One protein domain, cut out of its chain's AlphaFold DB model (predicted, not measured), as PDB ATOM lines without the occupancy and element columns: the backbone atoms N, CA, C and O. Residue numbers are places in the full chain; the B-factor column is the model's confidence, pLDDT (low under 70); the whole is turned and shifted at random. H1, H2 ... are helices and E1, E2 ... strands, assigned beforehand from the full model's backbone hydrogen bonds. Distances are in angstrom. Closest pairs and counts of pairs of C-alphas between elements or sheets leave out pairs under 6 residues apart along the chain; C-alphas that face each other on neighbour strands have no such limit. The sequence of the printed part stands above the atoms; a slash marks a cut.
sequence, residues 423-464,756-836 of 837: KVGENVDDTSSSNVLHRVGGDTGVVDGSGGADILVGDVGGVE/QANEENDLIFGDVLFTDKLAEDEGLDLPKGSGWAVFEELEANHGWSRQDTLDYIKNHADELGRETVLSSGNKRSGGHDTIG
ATOM      1  N   LYS A 423      99.995  95.876  90.722       96.88
ATOM      2  CA  LYS A 423      98.899  96.454  89.947       96.88
ATOM      3  C   LYS A 423      98.770  97.945  90.188       96.88
ATOM      4  O   LYS A 423      98.978  98.427  91.299       96.88
ATOM      5  N   VAL A 424      98.420  98.643  89.116       97.44
ATOM      6  CA  VAL A 424      98.094 100.069  89.112       97.44
ATOM      7  C   VAL A 424      96.833 100.211  88.275       97.44
ATOM      8  O   VAL A 424      96.891  99.912  87.078       97.44
ATOM      9  N   GLY A 425      95.718 100.598  88.888       96.62
ATOM     10  CA  GLY A 425      94.466 100.868  88.186       96.62
ATOM     11  C   GLY A 425      94.532 102.156  87.364       96.62
ATOM     12  O   GLY A 425      95.606 102.711  87.134       96.62
ATOM     13  N   GLU A 426      93.402 102.597  86.830       95.00
ATOM     14  CA  GLU A 426      93.286 103.852  86.069       95.00
ATOM     15  C   GLU A 426      92.467 104.871  86.866       95.00
ATOM     16  O   GLU A 426      91.843 104.505  87.842       95.00
ATOM     17  N   ASN A 427      92.404 106.137  86.430       93.94
ATOM     18  CA  ASN A 427      91.609 107.188  87.099       93.94
ATOM     19  C   ASN A 427      90.075 107.010  86.931       93.94
ATOM     20  O   ASN A 427      89.371 107.926  86.485       93.94
ATOM     21  N   VAL A 428      89.557 105.808  87.171       94.38
ATOM     22  CA  VAL A 428      88.164 105.371  87.012       94.38
ATOM     23  C   VAL A 428      87.850 104.314  88.066       94.38
ATOM     24  O   VAL A 428      88.723 103.550  88.425       94.38
ATOM     25  N   ASP A 429      86.588 104.203  88.488       96.38
ATOM     26  CA  ASP A 429      86.190 103.239  89.523       96.38
ATOM     27  C   ASP A 429      86.463 101.767  89.130       96.38
ATOM     28  O   ASP A 429      85.677 101.129  88.403       96.38
ATOM     29  N   ASP A 430      87.515 101.183  89.698       96.06
ATOM     30  CA  ASP A 430      87.904  99.786  89.525       96.06
ATOM     31  C   ASP A 430      87.060  98.858  90.412       96.06
ATOM     32  O   ASP A 430      87.411  98.401  91.502       96.06
ATOM     33  N   THR A 431      85.851  98.594  89.912       94.88
ATOM     34  CA  THR A 431      84.842  97.710  90.518       94.88
ATOM     35  C   THR A 431      84.690  96.409  89.733       94.88
ATOM     36  O   THR A 431      85.128  96.299  88.594       94.88
ATOM     37  N   SER A 432      83.941  95.428  90.252       92.81
ATOM     38  CA  SER A 432      83.664  94.164  89.537       92.81
ATOM     39  C   SER A 432      83.005  94.323  88.153       92.81
ATOM     40  O   SER A 432      82.915  93.356  87.401       92.81
ATOM     41  N   SER A 433      82.458  95.505  87.845       92.56
ATOM     42  CA  SER A 433      81.873  95.843  86.539       92.56
ATOM     43  C   SER A 433      82.767  96.713  85.652       92.56
ATOM     44  O   SER A 433      82.365  96.988  84.519       92.56
ATOM     45  N   SER A 434      83.927  97.156  86.148       93.06
ATOM     46  CA  SER A 434      84.910  97.891  85.348       93.06
ATOM     47  C   SER A 434      85.395  97.010  84.198       93.06
ATOM     48  O   SER A 434      85.606  95.806  84.343       93.06
ATOM     49  N   ASN A 435      85.508  97.617  83.023       94.19
ATOM     50  CA  ASN A 435      86.027  97.001  81.805       94.19
ATOM     51  C   ASN A 435      87.222  97.780  81.240       94.19
ATOM     52  O   ASN A 435      87.630  97.534  80.102       94.19
ATOM     53  N   VAL A 436      87.729  98.740  82.011       93.44
ATOM     54  CA  VAL A 436      88.965  99.450  81.716       93.44
ATOM     55  C   VAL A 436      90.108  98.563  82.195       93.44
ATOM     56  O   VAL A 436      90.015  97.940  83.250       93.44
ATOM     57  N   LEU A 437      91.132  98.426  81.355       95.25
ATOM     58  CA  LEU A 437      92.333  97.687  81.724       95.25
ATOM     59  C   LEU A 437      93.107  98.502  82.752       95.25
ATOM     60  O   LEU A 437      93.318  99.693  82.537       95.25
ATOM     61  N   HIS A 438      93.574  97.848  83.809       96.00
ATOM     62  CA  HIS A 438      94.532  98.444  84.733       96.00
ATOM     63  C   HIS A 438      95.784  98.880  83.963       96.00
ATOM     64  O   HIS A 438      96.243  98.174  83.053       96.00
ATOM     65  N   ARG A 439      96.368 100.027  84.330       95.38
ATOM     66  CA  ARG A 439      97.619 100.529  83.732       95.38
ATOM     67  C   ARG A 439      98.740  99.500  83.867       95.38
ATOM     68  O   ARG A 439      99.515  99.310  82.928       95.38
ATOM     69  N   VAL A 440      98.823  98.832  85.017       95.50
ATOM     70  CA  VAL A 440      99.733  97.708  85.270       95.50
ATOM     71  C   VAL A 440      98.923  96.525  85.795       95.50
ATOM     72  O   VAL A 440      98.153  96.684  86.732       95.50
ATOM     73  N   GLY A 441      99.124  95.343  85.207       88.31
ATOM     74  CA  GLY A 441      98.400  94.105  85.539       88.31
ATOM     75  C   GLY A 441      97.803  93.443  84.298       88.31
ATOM     76  O   GLY A 441      97.934  92.234  84.110       88.31
ATOM     77  N   GLY A 442      97.273  94.256  83.375       83.44
ATOM     78  CA  GLY A 442      96.711  93.795  82.101       83.44
ATOM     79  C   GLY A 442      95.330  93.139  82.221       83.44
ATOM     80  O   GLY A 442      94.813  92.624  81.229       83.44
ATOM     81  N   ASP A 443      94.736  93.157  83.411       90.56
ATOM     82  CA  ASP A 443      93.379  92.723  83.712       90.56
ATOM     83  C   ASP A 443      92.428  93.914  83.927       90.56
ATOM     84  O   ASP A 443      92.802  95.073  83.765       90.56
ATOM     85  N   THR A 444      91.153  93.618  84.182       94.62
ATOM     86  CA  THR A 444      90.080  94.603  84.389       94.62
ATOM     87  C   THR A 444      89.322  94.263  85.661       94.62
ATOM     88  O   THR A 444      89.177  93.080  85.979       94.62
ATOM     89  N   GLY A 445      88.678  95.248  86.280       94.94
ATOM     90  CA  GLY A 445      87.771  95.012  87.397       94.94
ATOM     91  C   GLY A 445      88.375  95.468  88.719       94.94
ATOM     92  O   GLY A 445      89.067  96.474  88.758       94.94
ATOM     93  N   VAL A 446      88.110  94.721  89.790       96.19
ATOM     94  CA  VAL A 446      88.701  94.950  91.121       96.19
ATOM     95  C   VAL A 446      90.228  94.872  91.038       96.19
ATOM     96  O   VAL A 446      90.756  93.965  90.391       96.19
ATOM     97  N   VAL A 447      90.932  95.765  91.735       96.38
ATOM     98  CA  VAL A 447      92.389  95.671  91.908       96.38
ATOM     99  C   VAL A 447      92.684  94.553  92.918       96.38
ATOM    100  O   VAL A 447      92.679  94.766  94.129       96.38
ATOM    101  N   ASP A 448      92.847  93.330  92.409       94.25
ATOM    102  CA  ASP A 448      93.020  92.102  93.202       94.25
ATOM    103  C   ASP A 448      94.499  91.682  93.281       94.25
ATOM    104  O   ASP A 448      95.129  91.461  92.238       94.25
ATOM    105  N   GLY A 449      95.034  91.570  94.498       90.25
ATOM    106  CA  GLY A 449      96.401  91.140  94.789       90.25
ATOM    107  C   GLY A 449      96.659  89.659  94.542       90.25
ATOM    108  O   GLY A 449      97.746  89.289  94.113       90.25
ATOM    109  N   SER A 450      95.642  88.796  94.613       87.19
ATOM    110  CA  SER A 450      95.820  87.350  94.839       87.19
ATOM    111  C   SER A 450      96.390  87.057  96.235       87.19
ATOM    112  O   SER A 450      96.083  87.794  97.152       87.19
ATOM    113  N   GLY A 451      97.090  85.939  96.454       85.75
ATOM    114  CA  GLY A 451      97.567  85.535  97.791       85.75
ATOM    115  C   GLY A 451      99.047  85.827  98.061       85.75
ATOM    116  O   GLY A 451      99.630  85.213  98.958       85.75
ATOM    117  N   GLY A 452      99.696  86.606  97.190       87.88
ATOM    118  CA  GLY A 452     101.111  86.958  97.289       87.88
ATOM    119  C   GLY A 452     101.331  88.162  98.202       87.88
ATOM    120  O   GLY A 452     100.402  88.669  98.789       87.88
ATOM    121  N   ALA A 453     102.583  88.608  98.348       90.19
ATOM    122  CA  ALA A 453     102.860  89.879  99.023       90.19
ATOM    123  C   ALA A 453     102.904  90.984  97.965       90.19
ATOM    124  O   ALA A 453     103.916  91.124  97.259       90.19
ATOM    125  N   ASP A 454     101.810  91.710  97.820       94.31
ATOM    126  CA  ASP A 454     101.497  92.478  96.625       94.31
ATOM    127  C   ASP A 454     101.737  93.976  96.805       94.31
ATOM    128  O   ASP A 454     101.913  94.505  97.907       94.31
ATOM    129  N   ILE A 455     101.792  94.681  95.678       96.44
ATOM    130  CA  ILE A 455     101.735  96.143  95.650       96.44
ATOM    131  C   ILE A 455     100.538  96.527  94.791       96.44
ATOM    132  O   ILE A 455     100.493  96.206  93.603       96.44
ATOM    133  N   LEU A 456      99.580  97.222  95.387       97.56
ATOM    134  CA  LEU A 456      98.327  97.604  94.749       97.56
ATOM    135  C   LEU A 456      98.173  99.118  94.834       97.56
ATOM    136  O   LEU A 456      98.285  99.695  95.913       97.56
ATOM    137  N   VAL A 457      97.942  99.749  93.690       97.62
ATOM    138  CA  VAL A 457      97.706 101.189  93.557       97.62
ATOM    139  C   VAL A 457      96.382 101.359  92.822       97.62
ATOM    140  O   VAL A 457      96.241 100.795  91.737       97.62
ATOM    141  N   GLY A 458      95.420 102.080  93.396       96.50
ATOM    142  CA  GLY A 458      94.126 102.292  92.737       96.50
ATOM    143  C   GLY A 458      94.265 103.154  91.490       96.50
ATOM    144  O   GLY A 458      93.881 102.733  90.409       96.50
ATOM    145  N   ASP A 459      94.996 104.269  91.579       96.81
ATOM    146  CA  ASP A 459      95.032 105.246  90.490       96.81
ATOM    147  C   ASP A 459      96.431 105.581  89.958       96.81
ATOM    148  O   ASP A 459      97.412 105.746  90.691       96.81
ATOM    149  N   VAL A 460      96.507 105.840  88.649       95.38
ATOM    150  CA  VAL A 460      97.706 106.414  88.011       95.38
ATOM    151  C   VAL A 460      97.926 107.888  88.346       95.38
ATOM    152  O   VAL A 460      99.065 108.358  88.373       95.38
ATOM    153  N   GLY A 461      96.852 108.643  88.555       91.31
ATOM    154  CA  GLY A 461      96.881 110.087  88.720       91.31
ATOM    155  C   GLY A 461      97.262 110.854  87.463       91.31
ATOM    156  O   GLY A 461      96.786 110.566  86.368       91.31
ATOM    157  N   GLY A 462      98.067 111.902  87.635       86.94
ATOM    158  CA  GLY A 462      98.413 112.845  86.573       86.94
ATOM    159  C   GLY A 462      97.683 114.186  86.665       86.94
ATOM    160  O   GLY A 462      96.909 114.450  87.597       86.94
ATOM    161  N   VAL A 463      97.957 115.029  85.671       77.75
ATOM    162  CA  VAL A 463      97.466 116.406  85.529       77.75
ATOM    163  C   VAL A 463      96.679 116.512  84.217       77.75
ATOM    164  O   VAL A 463      97.119 116.000  83.186       77.75
ATOM    165  N   GLU A 464      95.496 117.131  84.237       61.19
ATOM    166  CA  GLU A 464      94.644 117.267  83.046       61.19
ATOM    167  C   GLU A 464      95.092 118.461  82.196       61.19
ATOM    168  O   GLU A 464      94.952 119.607  82.620       61.19
ATOM    169  N   GLN A 756      91.453  94.648  96.775       95.94
ATOM    170  CA  GLN A 756      91.411  93.400  97.524       95.94
ATOM    171  C   GLN A 756      92.825  92.814  97.585       95.94
ATOM    172  O   GLN A 756      93.309  92.259  96.607       95.94
ATOM    173  N   ALA A 757      93.474  92.954  98.735       91.50
ATOM    174  CA  ALA A 757      94.833  92.473  98.989       91.50
ATOM    175  C   ALA A 757      94.873  90.962  99.281       91.50
ATOM    176  O   ALA A 757      95.739  90.249  98.805       91.50
ATOM    177  N   ASN A 758      93.821  90.457  99.936       90.94
ATOM    178  CA  ASN A 758      93.671  89.079 100.411       90.94
ATOM    179  C   ASN A 758      94.636  88.690 101.540       90.94
ATOM    180  O   ASN A 758      94.305  88.943 102.690       90.94
ATOM    181  N   GLU A 759      95.729  87.992 101.238       88.50
ATOM    182  CA  GLU A 759      96.581  87.308 102.221       88.50
ATOM    183  C   GLU A 759      97.998  87.898 102.186       88.50
ATOM    184  O   GLU A 759      98.325  88.670 101.302       88.50
ATOM    185  N   GLU A 760      98.877  87.494 103.107       88.12
ATOM    186  CA  GLU A 760     100.247  88.027 103.218       88.12
ATOM    187  C   GLU A 760     100.327  89.529 103.577       88.12
ATOM    188  O   GLU A 760      99.455  90.081 104.241       88.12
ATOM    189  N   ASN A 761     101.495  90.141 103.349       89.19
ATOM    190  CA  ASN A 761     101.782  91.521 103.731       89.19
ATOM    191  C   ASN A 761     101.820  92.392 102.475       89.19
ATOM    192  O   ASN A 761     102.872  92.492 101.832       89.19
ATOM    193  N   ASP A 762     100.703  93.045 102.183       93.56
ATOM    194  CA  ASP A 762     100.552  93.907 101.012       93.56
ATOM    195  C   ASP A 762     100.888  95.371 101.290       93.56
ATOM    196  O   ASP A 762     100.753  95.886 102.406       93.56
ATOM    197  N   LEU A 763     101.292  96.075 100.234       95.62
ATOM    198  CA  LEU A 763     101.351  97.533 100.196       95.62
ATOM    199  C   LEU A 763     100.204  98.054  99.339       95.62
ATOM    200  O   LEU A 763     100.199  97.878  98.122       95.62
ATOM    201  N   ILE A 764      99.258  98.728  99.986       96.00
ATOM    202  CA  ILE A 764      98.043  99.221  99.344       96.00
ATOM    203  C   ILE A 764      98.041 100.747  99.359       96.00
ATOM    204  O   ILE A 764      98.088 101.368 100.424       96.00
ATOM    205  N   PHE A 765      97.935 101.337  98.174       96.25
ATOM    206  CA  PHE A 765      97.688 102.753  97.952       96.25
ATOM    207  C   PHE A 765      96.302 102.870  97.318       96.25
ATOM    208  O   PHE A 765      96.101 102.395  96.206       96.25
ATOM    209  N   GLY A 766      95.344 103.424  98.067       94.56
ATOM    210  CA  GLY A 766      93.975 103.625  97.577       94.56
ATOM    211  C   GLY A 766      93.965 104.513  96.340       94.56
ATOM    212  O   GLY A 766      93.520 104.093  95.289       94.56
ATOM    213  N   ASP A 767      94.614 105.667  96.461       93.19
ATOM    214  CA  ASP A 767      94.727 106.664  95.408       93.19
ATOM    215  C   ASP A 767      96.092 106.597  94.676       93.19
ATOM    216  O   ASP A 767      96.817 105.599  94.650       93.19
ATOM    217  N   VAL A 768      96.477 107.744  94.122       95.25
ATOM    218  CA  VAL A 768      97.709 108.031  93.395       95.25
ATOM    219  C   VAL A 768      98.933 108.110  94.313       95.25
ATOM    220  O   VAL A 768      98.930 108.810  95.325       95.25
ATOM    221  N   LEU A 769     100.046 107.515  93.878       97.00
ATOM    222  CA  LEU A 769     101.353 107.664  94.531       97.00
ATOM    223  C   LEU A 769     101.870 109.119  94.494       97.00
ATOM    224  O   LEU A 769     101.942 109.740  93.432       97.00
ATOM    225  N   PHE A 770     102.337 109.644  95.630       96.75
ATOM    226  CA  PHE A 770     103.052 110.923  95.698       96.75
ATOM    227  C   PHE A 770     104.475 110.794  95.161       96.75
ATOM    228  O   PHE A 770     105.393 110.387  95.869       96.75
ATOM    229  N   THR A 771     104.668 111.181  93.905       96.69
ATOM    230  CA  THR A 771     105.954 111.066  93.204       96.69
ATOM    231  C   THR A 771     106.659 112.402  92.969       96.69
ATOM    232  O   THR A 771     107.745 112.416  92.398       96.69
ATOM    233  N   ASP A 772     106.112 113.521  93.461       92.19
ATOM    234  CA  ASP A 772     106.673 114.868  93.250       92.19
ATOM    235  C   ASP A 772     108.128 114.979  93.704       92.19
ATOM    236  O   ASP A 772     108.967 115.548  93.009       92.19
ATOM    237  N   LYS A 773     108.429 114.424  94.882       93.56
ATOM    238  CA  LYS A 773     109.780 114.446  95.441       93.56
ATOM    239  C   LYS A 773     110.750 113.614  94.601       93.56
ATOM    240  O   LYS A 773     111.873 114.048  94.380       93.56
ATOM    241  N   LEU A 774     110.312 112.445  94.138       96.62
ATOM    242  CA  LEU A 774     111.121 111.585  93.278       96.62
ATOM    243  C   LEU A 774     111.421 112.279  91.943       96.62
ATOM    244  O   LEU A 774     112.564 112.277  91.501       96.62
ATOM    245  N   ALA A 775     110.420 112.922  91.336       91.06
ATOM    246  CA  ALA A 775     110.606 113.697  90.113       91.06
ATOM    247  C   ALA A 775     111.606 114.849  90.306       91.06
ATOM    248  O   ALA A 775     112.471 115.052  89.456       91.06
ATOM    249  N   GLU A 776     111.533 115.564  91.434       89.19
ATOM    250  CA  GLU A 776     112.486 116.625  91.785       89.19
ATOM    251  C   GLU A 776     113.912 116.082  91.982       89.19
ATOM    252  O   GLU A 776     114.861 116.625  91.415       89.19
ATOM    253  N   ASP A 777     114.066 115.001  92.752       92.94
ATOM    254  CA  ASP A 777     115.372 114.408  93.067       92.94
ATOM    255  C   ASP A 777     116.064 113.837  91.808       92.94
ATOM    256  O   ASP A 777     117.286 113.953  91.671       92.94
ATOM    257  N   GLU A 778     115.292 113.278  90.870       92.12
ATOM    258  CA  GLU A 778     115.780 112.741  89.587       92.12
ATOM    259  C   GLU A 778     115.848 113.798  88.466       92.12
ATOM    260  O   GLU A 778     116.349 113.522  87.372       92.12
ATOM    261  N   GLY A 779     115.401 115.032  88.733       84.12
ATOM    262  CA  GLY A 779     115.447 116.149  87.787       84.12
ATOM    263  C   GLY A 779     114.554 115.958  86.558       84.12
ATOM    264  O   GLY A 779     114.952 116.336  85.454       84.12
ATOM    265  N   LEU A 780     113.383 115.346  86.741       80.31
ATOM    266  CA  LEU A 780     112.406 115.107  85.679       80.31
ATOM    267  C   LEU A 780     111.568 116.361  85.414       80.31
ATOM    268  O   LEU A 780     111.098 117.015  86.344       80.31
ATOM    269  N   ASP A 781     111.329 116.658  84.137       80.62
ATOM    270  CA  ASP A 781     110.456 117.755  83.696       80.62
ATOM    271  C   ASP A 781     108.983 117.304  83.695       80.62
ATOM    272  O   ASP A 781     108.329 117.210  82.656       80.62
ATOM    273  N   LEU A 782     108.490 116.918  84.875       75.69
ATOM    274  CA  LEU A 782     107.119 116.462  85.096       75.69
ATOM    275  C   LEU A 782     106.427 117.349  86.141       75.69
ATOM    276  O   LEU A 782     107.019 117.645  87.183       75.69
ATOM    277  N   PRO A 783     105.168 117.764  85.911       76.06
ATOM    278  CA  PRO A 783     104.450 118.604  86.859       76.06
ATOM    279  C   PRO A 783     104.163 117.859  88.169       76.06
ATOM    280  O   PRO A 783     104.049 116.629  88.206       76.06
ATOM    281  N   LYS A 784     103.969 118.612  89.256       83.38
ATOM    282  CA  LYS A 784     103.513 118.048  90.534       83.38
ATOM    283  C   LYS A 784     102.178 117.327  90.355       83.38
ATOM    284  O   LYS A 784     101.274 117.824  89.686       83.38
ATOM    285  N   GLY A 785     102.051 116.157  90.967       87.38
ATOM    286  CA  GLY A 785     100.892 115.283  90.851       87.38
ATOM    287  C   GLY A 785     100.878 114.411  89.602       87.38
ATOM    288  O   GLY A 785      99.832 113.843  89.280       87.38
ATOM    289  N   SER A 786     102.020 114.270  88.921       89.06
ATOM    290  CA  SER A 786     102.185 113.346  87.790       89.06
ATOM    291  C   SER A 786     101.937 111.880  88.162       89.06
ATOM    292  O   SER A 786     101.592 111.087  87.289       89.06
ATOM    293  N   GLY A 787     102.051 111.517  89.445       94.44
ATOM    294  CA  GLY A 787     101.689 110.190  89.936       94.44
ATOM    295  C   GLY A 787     102.534 109.094  89.296       94.44
ATOM    296  O   GLY A 787     103.766 109.185  89.262       94.44
ATOM    297  N   TRP A 788     101.873 108.074  88.755       96.25
ATOM    298  CA  TRP A 788     102.511 106.918  88.126       96.25
ATOM    299  C   TRP A 788     103.422 107.278  86.940       96.25
ATOM    300  O   TRP A 788     104.436 106.612  86.732       96.25
ATOM    301  N   ALA A 789     103.137 108.373  86.223       94.00
ATOM    302  CA  ALA A 789     103.915 108.794  85.053       94.00
ATOM    303  C   ALA A 789     105.406 109.043  85.360       94.00
ATOM    304  O   ALA A 789     106.251 108.918  84.476       94.00
ATOM    305  N   VAL A 790     105.753 109.346  86.617       96.19
ATOM    306  CA  VAL A 790     107.151 109.485  87.061       96.19
ATOM    307  C   VAL A 790     107.911 108.165  86.929       96.19
ATOM    308  O   VAL A 790     109.022 108.149  86.408       96.19
ATOM    309  N   PHE A 791     107.316 107.047  87.353       97.75
ATOM    310  CA  PHE A 791     107.949 105.734  87.213       97.75
ATOM    311  C   PHE A 791     108.020 105.298  85.748       97.75
ATOM    312  O   PHE A 791     109.018 104.710  85.339       97.75
ATOM    313  N   GLU A 792     107.010 105.631  84.941       95.25
ATOM    314  CA  GLU A 792     107.030 105.355  83.499       95.25
ATOM    315  C   GLU A 792     108.177 106.088  82.792       95.25
ATOM    316  O   GLU A 792     108.892 105.481  81.996       95.25
ATOM    317  N   GLU A 793     108.403 107.363  83.120       94.31
ATOM    318  CA  GLU A 793     109.516 108.146  82.571       94.31
ATOM    319  C   GLU A 793     110.873 107.574  83.000       94.31
ATOM    320  O   GLU A 793     111.791 107.436  82.182       94.31
ATOM    321  N   LEU A 794     110.997 107.173  84.269       96.88
ATOM    322  CA  LEU A 794     112.229 106.583  84.783       96.88
ATOM    323  C   LEU A 794     112.567 105.256  84.088       96.88
ATOM    324  O   LEU A 794     113.718 105.036  83.687       96.88
ATOM    325  N   GLU A 795     111.565 104.391  83.908       96.38
ATOM    326  CA  GLU A 795     111.705 103.100  83.224       96.38
ATOM    327  C   GLU A 795     112.005 103.272  81.726       96.38
ATOM    328  O   GLU A 795     112.817 102.532  81.165       96.38
ATOM    329  N   ALA A 796     111.397 104.263  81.070       93.38
ATOM    330  CA  ALA A 796     111.564 104.487  79.637       93.38
ATOM    331  C   ALA A 796     112.895 105.168  79.281       93.38
ATOM    332  O   ALA A 796     113.569 104.749  78.334       93.38
ATOM    333  N   ASN A 797     113.276 106.214  80.021       92.69
ATOM    334  CA  ASN A 797     114.310 107.160  79.584       92.69
ATOM    335  C   ASN A 797     115.484 107.316  80.563       92.69
ATOM    336  O   ASN A 797     116.536 107.818  80.159       92.69
ATOM    337  N   HIS A 798     115.364 106.840  81.809       92.81
ATOM    338  CA  HIS A 798     116.399 107.008  82.845       92.81
ATOM    339  C   HIS A 798     117.036 105.690  83.309       92.81
ATOM    340  O   HIS A 798     117.859 105.674  84.227       92.81
ATOM    341  N   GLY A 799     116.741 104.583  82.623       93.50
ATOM    342  CA  GLY A 799     117.424 103.303  82.816       93.50
ATOM    343  C   GLY A 799     117.001 102.539  84.069       93.50
ATOM    344  O   GLY A 799     117.727 101.629  84.472       93.50
ATOM    345  N   TRP A 800     115.859 102.884  84.668       97.25
ATOM    346  CA  TRP A 800     115.257 102.064  85.715       97.25
ATOM    347  C   TRP A 800     114.694 100.775  85.125       97.25
ATOM    348  O   TRP A 800     114.076 100.757  84.062       97.25
ATOM    349  N   SER A 801     114.900  99.670  85.830       96.81
ATOM    350  CA  SER A 801     114.147  98.444  85.600       96.81
ATOM    351  C   SER A 801     112.872  98.442  86.443       96.81
ATOM    352  O   SER A 801     112.798  99.098  87.480       96.81
ATOM    353  N   ARG A 802     111.891  97.607  86.072       94.25
ATOM    354  CA  ARG A 802     110.701  97.382  86.909       94.25
ATOM    355  C   ARG A 802     111.061  96.949  88.336       94.25
ATOM    356  O   ARG A 802     110.339  97.270  89.272       94.25
ATOM    357  N   GLN A 803     112.177  96.239  88.525       93.44
ATOM    358  CA  GLN A 803     112.626  95.858  89.862       93.44
ATOM    359  C   GLN A 803     113.052  97.077  90.691       93.44
ATOM    360  O   GLN A 803     112.716  97.135  91.869       93.44
ATOM    361  N   ASP A 804     113.722  98.059  90.080       97.31
ATOM    362  CA  ASP A 804     114.123  99.294  90.764       97.31
ATOM    363  C   ASP A 804     112.891 100.086  91.228       97.31
ATOM    364  O   ASP A 804     112.845 100.540  92.370       97.31
ATOM    365  N   THR A 805     111.843 100.152  90.396       97.00
ATOM    366  CA  THR A 805     110.540 100.739  90.754       97.00
ATOM    367  C   THR A 805     109.912 100.050  91.967       97.00
ATOM    368  O   THR A 805     109.546 100.708  92.941       97.00
ATOM    369  N   LEU A 806     109.819  98.715  91.947       95.56
ATOM    370  CA  LEU A 806     109.240  97.942  93.053       95.56
ATOM    371  C   LEU A 806     110.047  98.109  94.347       95.56
ATOM    372  O   LEU A 806     109.468  98.247  95.426       95.56
ATOM    373  N   ASP A 807     111.376  98.115  94.247       95.88
ATOM    374  CA  ASP A 807     112.263  98.318  95.389       95.88
ATOM    375  C   ASP A 807     112.131  99.743  95.943       95.88
ATOM    376  O   ASP A 807     112.111  99.924  97.163       95.88
ATOM    377  N   TYR A 808     111.986 100.758  95.083       97.62
ATOM    378  CA  TYR A 808     111.743 102.132  95.521       97.62
ATOM    379  C   TYR A 808     110.434 102.233  96.304       97.62
ATOM    380  O   TYR A 808     110.451 102.735  97.430       97.62
ATOM    381  N   ILE A 809     109.335 101.696  95.761       97.62
ATOM    382  CA  ILE A 809     108.014 101.730  96.407       97.62
ATOM    383  C   ILE A 809     108.061 101.062  97.783       97.62
ATOM    384  O   ILE A 809     107.629 101.652  98.773       97.62
ATOM    385  N   LYS A 810     108.670  99.874  97.882       95.00
ATOM    386  CA  LYS A 810     108.805  99.140  99.154       95.00
ATOM    387  C   LYS A 810     109.586  99.913 100.214       95.00
ATOM    388  O   LYS A 810     109.269  99.815 101.396       95.00
ATOM    389  N   ASN A 811     110.602 100.671  99.808       97.19
ATOM    390  CA  ASN A 811     111.462 101.410 100.734       97.19
ATOM    391  C   ASN A 811     110.962 102.832 101.050       97.19
ATOM    392  O   ASN A 811     111.465 103.440 101.995       97.19
ATOM    393  N   HIS A 812     109.983 103.349 100.299       97.06
ATOM    394  CA  HIS A 812     109.476 104.723 100.420       97.06
ATOM    395  C   HIS A 812     107.948 104.789 100.574       97.06
ATOM    396  O   HIS A 812     107.353 105.827 100.300       97.06
ATOM    397  N   ALA A 813     107.299 103.717 101.040       95.00
ATOM    398  CA  ALA A 813     105.839 103.652 101.147       95.00
ATOM    399  C   ALA A 813     105.227 104.825 101.943       95.00
ATOM    400  O   ALA A 813     104.251 105.422 101.498       95.00
ATOM    401  N   ASP A 814     105.847 105.232 103.060       94.56
ATOM    402  CA  ASP A 814     105.400 106.388 103.857       94.56
ATOM    403  C   ASP A 814     105.494 107.723 103.093       94.56
ATOM    404  O   ASP A 814     104.709 108.643 103.327       94.56
ATOM    405  N   GLU A 815     106.482 107.862 102.205       95.31
ATOM    406  CA  GLU A 815     106.636 109.046 101.357       95.31
ATOM    407  C   GLU A 815     105.591 109.048 100.244       95.31
ATOM    408  O   GLU A 815     104.927 110.063 100.037       95.31
ATOM    409  N   LEU A 816     105.429 107.905  99.576       97.31
ATOM    410  CA  LEU A 816     104.519 107.732  98.449       97.31
ATOM    411  C   LEU A 816     103.043 107.769  98.862       97.31
ATOM    412  O   LEU A 816     102.208 108.156  98.056       97.31
ATOM    413  N   GLY A 817     102.712 107.428 100.109       94.75
ATOM    414  CA  GLY A 817     101.345 107.483 100.643       94.75
ATOM    415  C   GLY A 817     100.861 108.888 101.025       94.75
ATOM    416  O   GLY A 817      99.865 109.033 101.734       94.75
ATOM    417  N   ARG A 818     101.593 109.940 100.644       94.25
ATOM    418  CA  ARG A 818     101.216 111.335 100.909       94.25
ATOM    419  C   ARG A 818     100.277 111.857  99.822       94.25
ATOM    420  O   ARG A 818     100.234 111.347  98.720       94.25
ATOM    421  N   GLU A 819      99.563 112.935 100.127       90.94
ATOM    422  CA  GLU A 819      98.746 113.643  99.138       90.94
ATOM    423  C   GLU A 819      99.576 114.731  98.447       90.94
ATOM    424  O   GLU A 819     100.274 115.502  99.122       90.94
ATOM    425  N   THR A 820      99.449 114.845  97.123       89.12
ATOM    426  CA  THR A 820      99.983 115.995  96.381       89.12
ATOM    427  C   THR A 820      99.214 117.254  96.772       89.12
ATOM    428  O   THR A 820      97.989 117.304  96.679       89.12
ATOM    429  N   VAL A 821      99.924 118.300  97.193       83.88
ATOM    430  CA  VAL A 821      99.316 119.596  97.516       83.88
ATOM    431  C   VAL A 821      99.913 120.650  96.604       83.88
ATOM    432  O   VAL A 821     101.112 120.926  96.662       83.88
ATOM    433  N   LEU A 822      99.063 121.243  95.772       70.25
ATOM    434  CA  LEU A 822      99.447 122.365  94.924       70.25
ATOM    435  C   LEU A 822      99.748 123.594  95.791       70.25
ATOM    436  O   LEU A 822      99.262 123.707  96.917       70.25
ATOM    437  N   SER A 823     100.510 124.554  95.268       60.12
ATOM    438  CA  SER A 823     100.809 125.821  95.963       60.12
ATOM    439  C   SER A 823      99.543 126.591  96.369       60.12
ATOM    440  O   SER A 823      99.512 127.199  97.434       60.12
ATOM    441  N   SER A 824      98.457 126.445  95.600       51.88
ATOM    442  CA  SER A 824      97.115 126.964  95.912       51.88
ATOM    443  C   SER A 824      96.421 126.294  97.113       51.88
ATOM    444  O   SER A 824      95.348 126.727  97.534       51.88
ATOM    445  N   GLY A 825      96.993 125.218  97.664       63.09
ATOM    446  CA  GLY A 825      96.404 124.390  98.720       63.09
ATOM    447  C   GLY A 825      95.403 123.341  98.220       63.09
ATOM    448  O   GLY A 825      94.897 122.555  99.025       63.09
ATOM    449  N   ASN A 826      95.126 123.312  96.912       68.19
ATOM    450  CA  ASN A 826      94.258 122.319  96.287       68.19
ATOM    451  C   ASN A 826      94.899 120.922  96.300       68.19
ATOM    452  O   ASN A 826      96.121 120.773  96.239       68.19
ATOM    453  N   LYS A 827      94.035 119.911  96.370       83.44
ATOM    454  CA  LYS A 827      94.357 118.479  96.421       83.44
ATOM    455  C   LYS A 827      93.551 117.732  95.367       83.44
ATOM    456  O   LYS A 827      92.612 118.311  94.809       83.44
ATOM    457  N   ARG A 828      93.883 116.463  95.127       87.56
ATOM    458  CA  ARG A 828      93.107 115.611  94.227       87.56
ATOM    459  C   ARG A 828      91.687 115.419  94.772       87.56
ATOM    460  O   ARG A 828      91.467 115.343  95.980       87.56
ATOM    461  N   SER A 829      90.704 115.419  93.877       87.88
ATOM    462  CA  SER A 829      89.316 115.051  94.187       87.88
ATOM    463  C   SER A 829      89.052 113.597  93.796       87.88
ATOM    464  O   SER A 829      89.715 113.111  92.889       87.88
ATOM    465  N   GLY A 830      88.032 112.957  94.370       88.00
ATOM    466  CA  GLY A 830      87.745 111.534  94.121       88.00
ATOM    467  C   GLY A 830      88.287 110.661  95.251       88.00
ATOM    468  O   GLY A 830      88.377 111.166  96.376       88.00
ATOM    469  N   GLY A 831      88.597 109.394  94.971       88.75
ATOM    470  CA  GLY A 831      89.323 108.542  95.918       88.75
ATOM    471  C   GLY A 831      88.477 107.948  97.033       88.75
ATOM    472  O   GLY A 831      88.818 108.027  98.215       88.75
ATOM    473  N   HIS A 832      87.259 107.495  96.734       94.44
ATOM    474  CA  HIS A 832      86.397 106.878  97.748       94.44
ATOM    475  C   HIS A 832      86.538 105.360  97.740       94.44
ATOM    476  O   HIS A 832      85.588 104.643  97.416       94.44
ATOM    477  N   ASP A 833      87.712 104.885  98.150       96.19
ATOM    478  CA  ASP A 833      88.079 103.480  97.994       96.19
ATOM    479  C   ASP A 833      87.471 102.568  99.058       96.19
ATOM    480  O   ASP A 833      87.268 102.920 100.228       96.19
ATOM    481  N   THR A 834      87.214 101.333  98.643       96.69
ATOM    482  CA  THR A 834      86.915 100.201  99.513       96.69
ATOM    483  C   THR A 834      88.109  99.260  99.510       96.69
ATOM    484  O   THR A 834      88.346  98.560  98.530       96.69
ATOM    485  N   ILE A 835      88.833  99.223 100.627       95.56
ATOM    486  CA  ILE A 835      90.029  98.395 100.790       95.56
ATOM    487  C   ILE A 835      89.703  97.191 101.681       95.56
ATOM    488  O   ILE A 835      89.235  97.358 102.813       95.56
ATOM    489  N   GLY A 836      89.947  95.990 101.160       93.06
ATOM    490  CA  GLY A 836      89.961  94.729 101.897       93.06
ATOM    491  C   GLY A 836      91.367  94.139 101.906       93.06
ATOM    492  O   GLY A 836      92.021  94.101 100.869       93.06
TER     493      GLY A 836
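What this domain is: This is residues 423 to 464 and 756 to 836 of the 837 residues of the protein "VWFA domain-containing protein" of Legionella pneumophila (UniProt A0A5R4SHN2). Little regular structure: loops make most of this domain, with the short strand pair E1 and E2 near the middle, helices H1 to H4 to one side and looping residues 425 to 447 on the other. Along 123 printed residues come E1, E2, four helices and E3, the class mixed, with 39 residues in named elements. It is compact, radius of gyration of the C-alphas 14.1 A, spanning 37 by 32 by 25 A.

How they stand to each other: E1, residues 455 to 457, and E2, residues 763 to 765, are parallel; N 456 and O 763, 2.9 A apart, are within hydrogen-bond range. H2, residues 789 to 797, and H3, residues 802 to 811, form a hairpin and only just touch, with 3 pairs of C-alphas within 8 A, the closest Phe 791 and Thr 805 at 6.6 A. H1, residues 772 to 778, is close but not clearly touching H2; their closest C-alphas, Ala 775 and Val 790, are 6.2 A apart. H4, residues 813 to 816, is near H1. E3, residues 834 to 836, pairs with no named strand. In H1, H2 and H3 every O i to N i+4 pair is within range; H4 is too short for one.

Where its parts are: E1 begins at C-alpha 455 (101.735, 96.143, 95.650). H3 is 14.4 A long. E3 ends at C-alpha 836 (89.961, 94.729, 101.897).

The domain as a whole: Residues 465 to 755 are not printed; C-alphas 464 and 756 are 28.1 A apart. The link H4 to E3 is long. pLDDT is under 70 at residues 464 and 823 to 826.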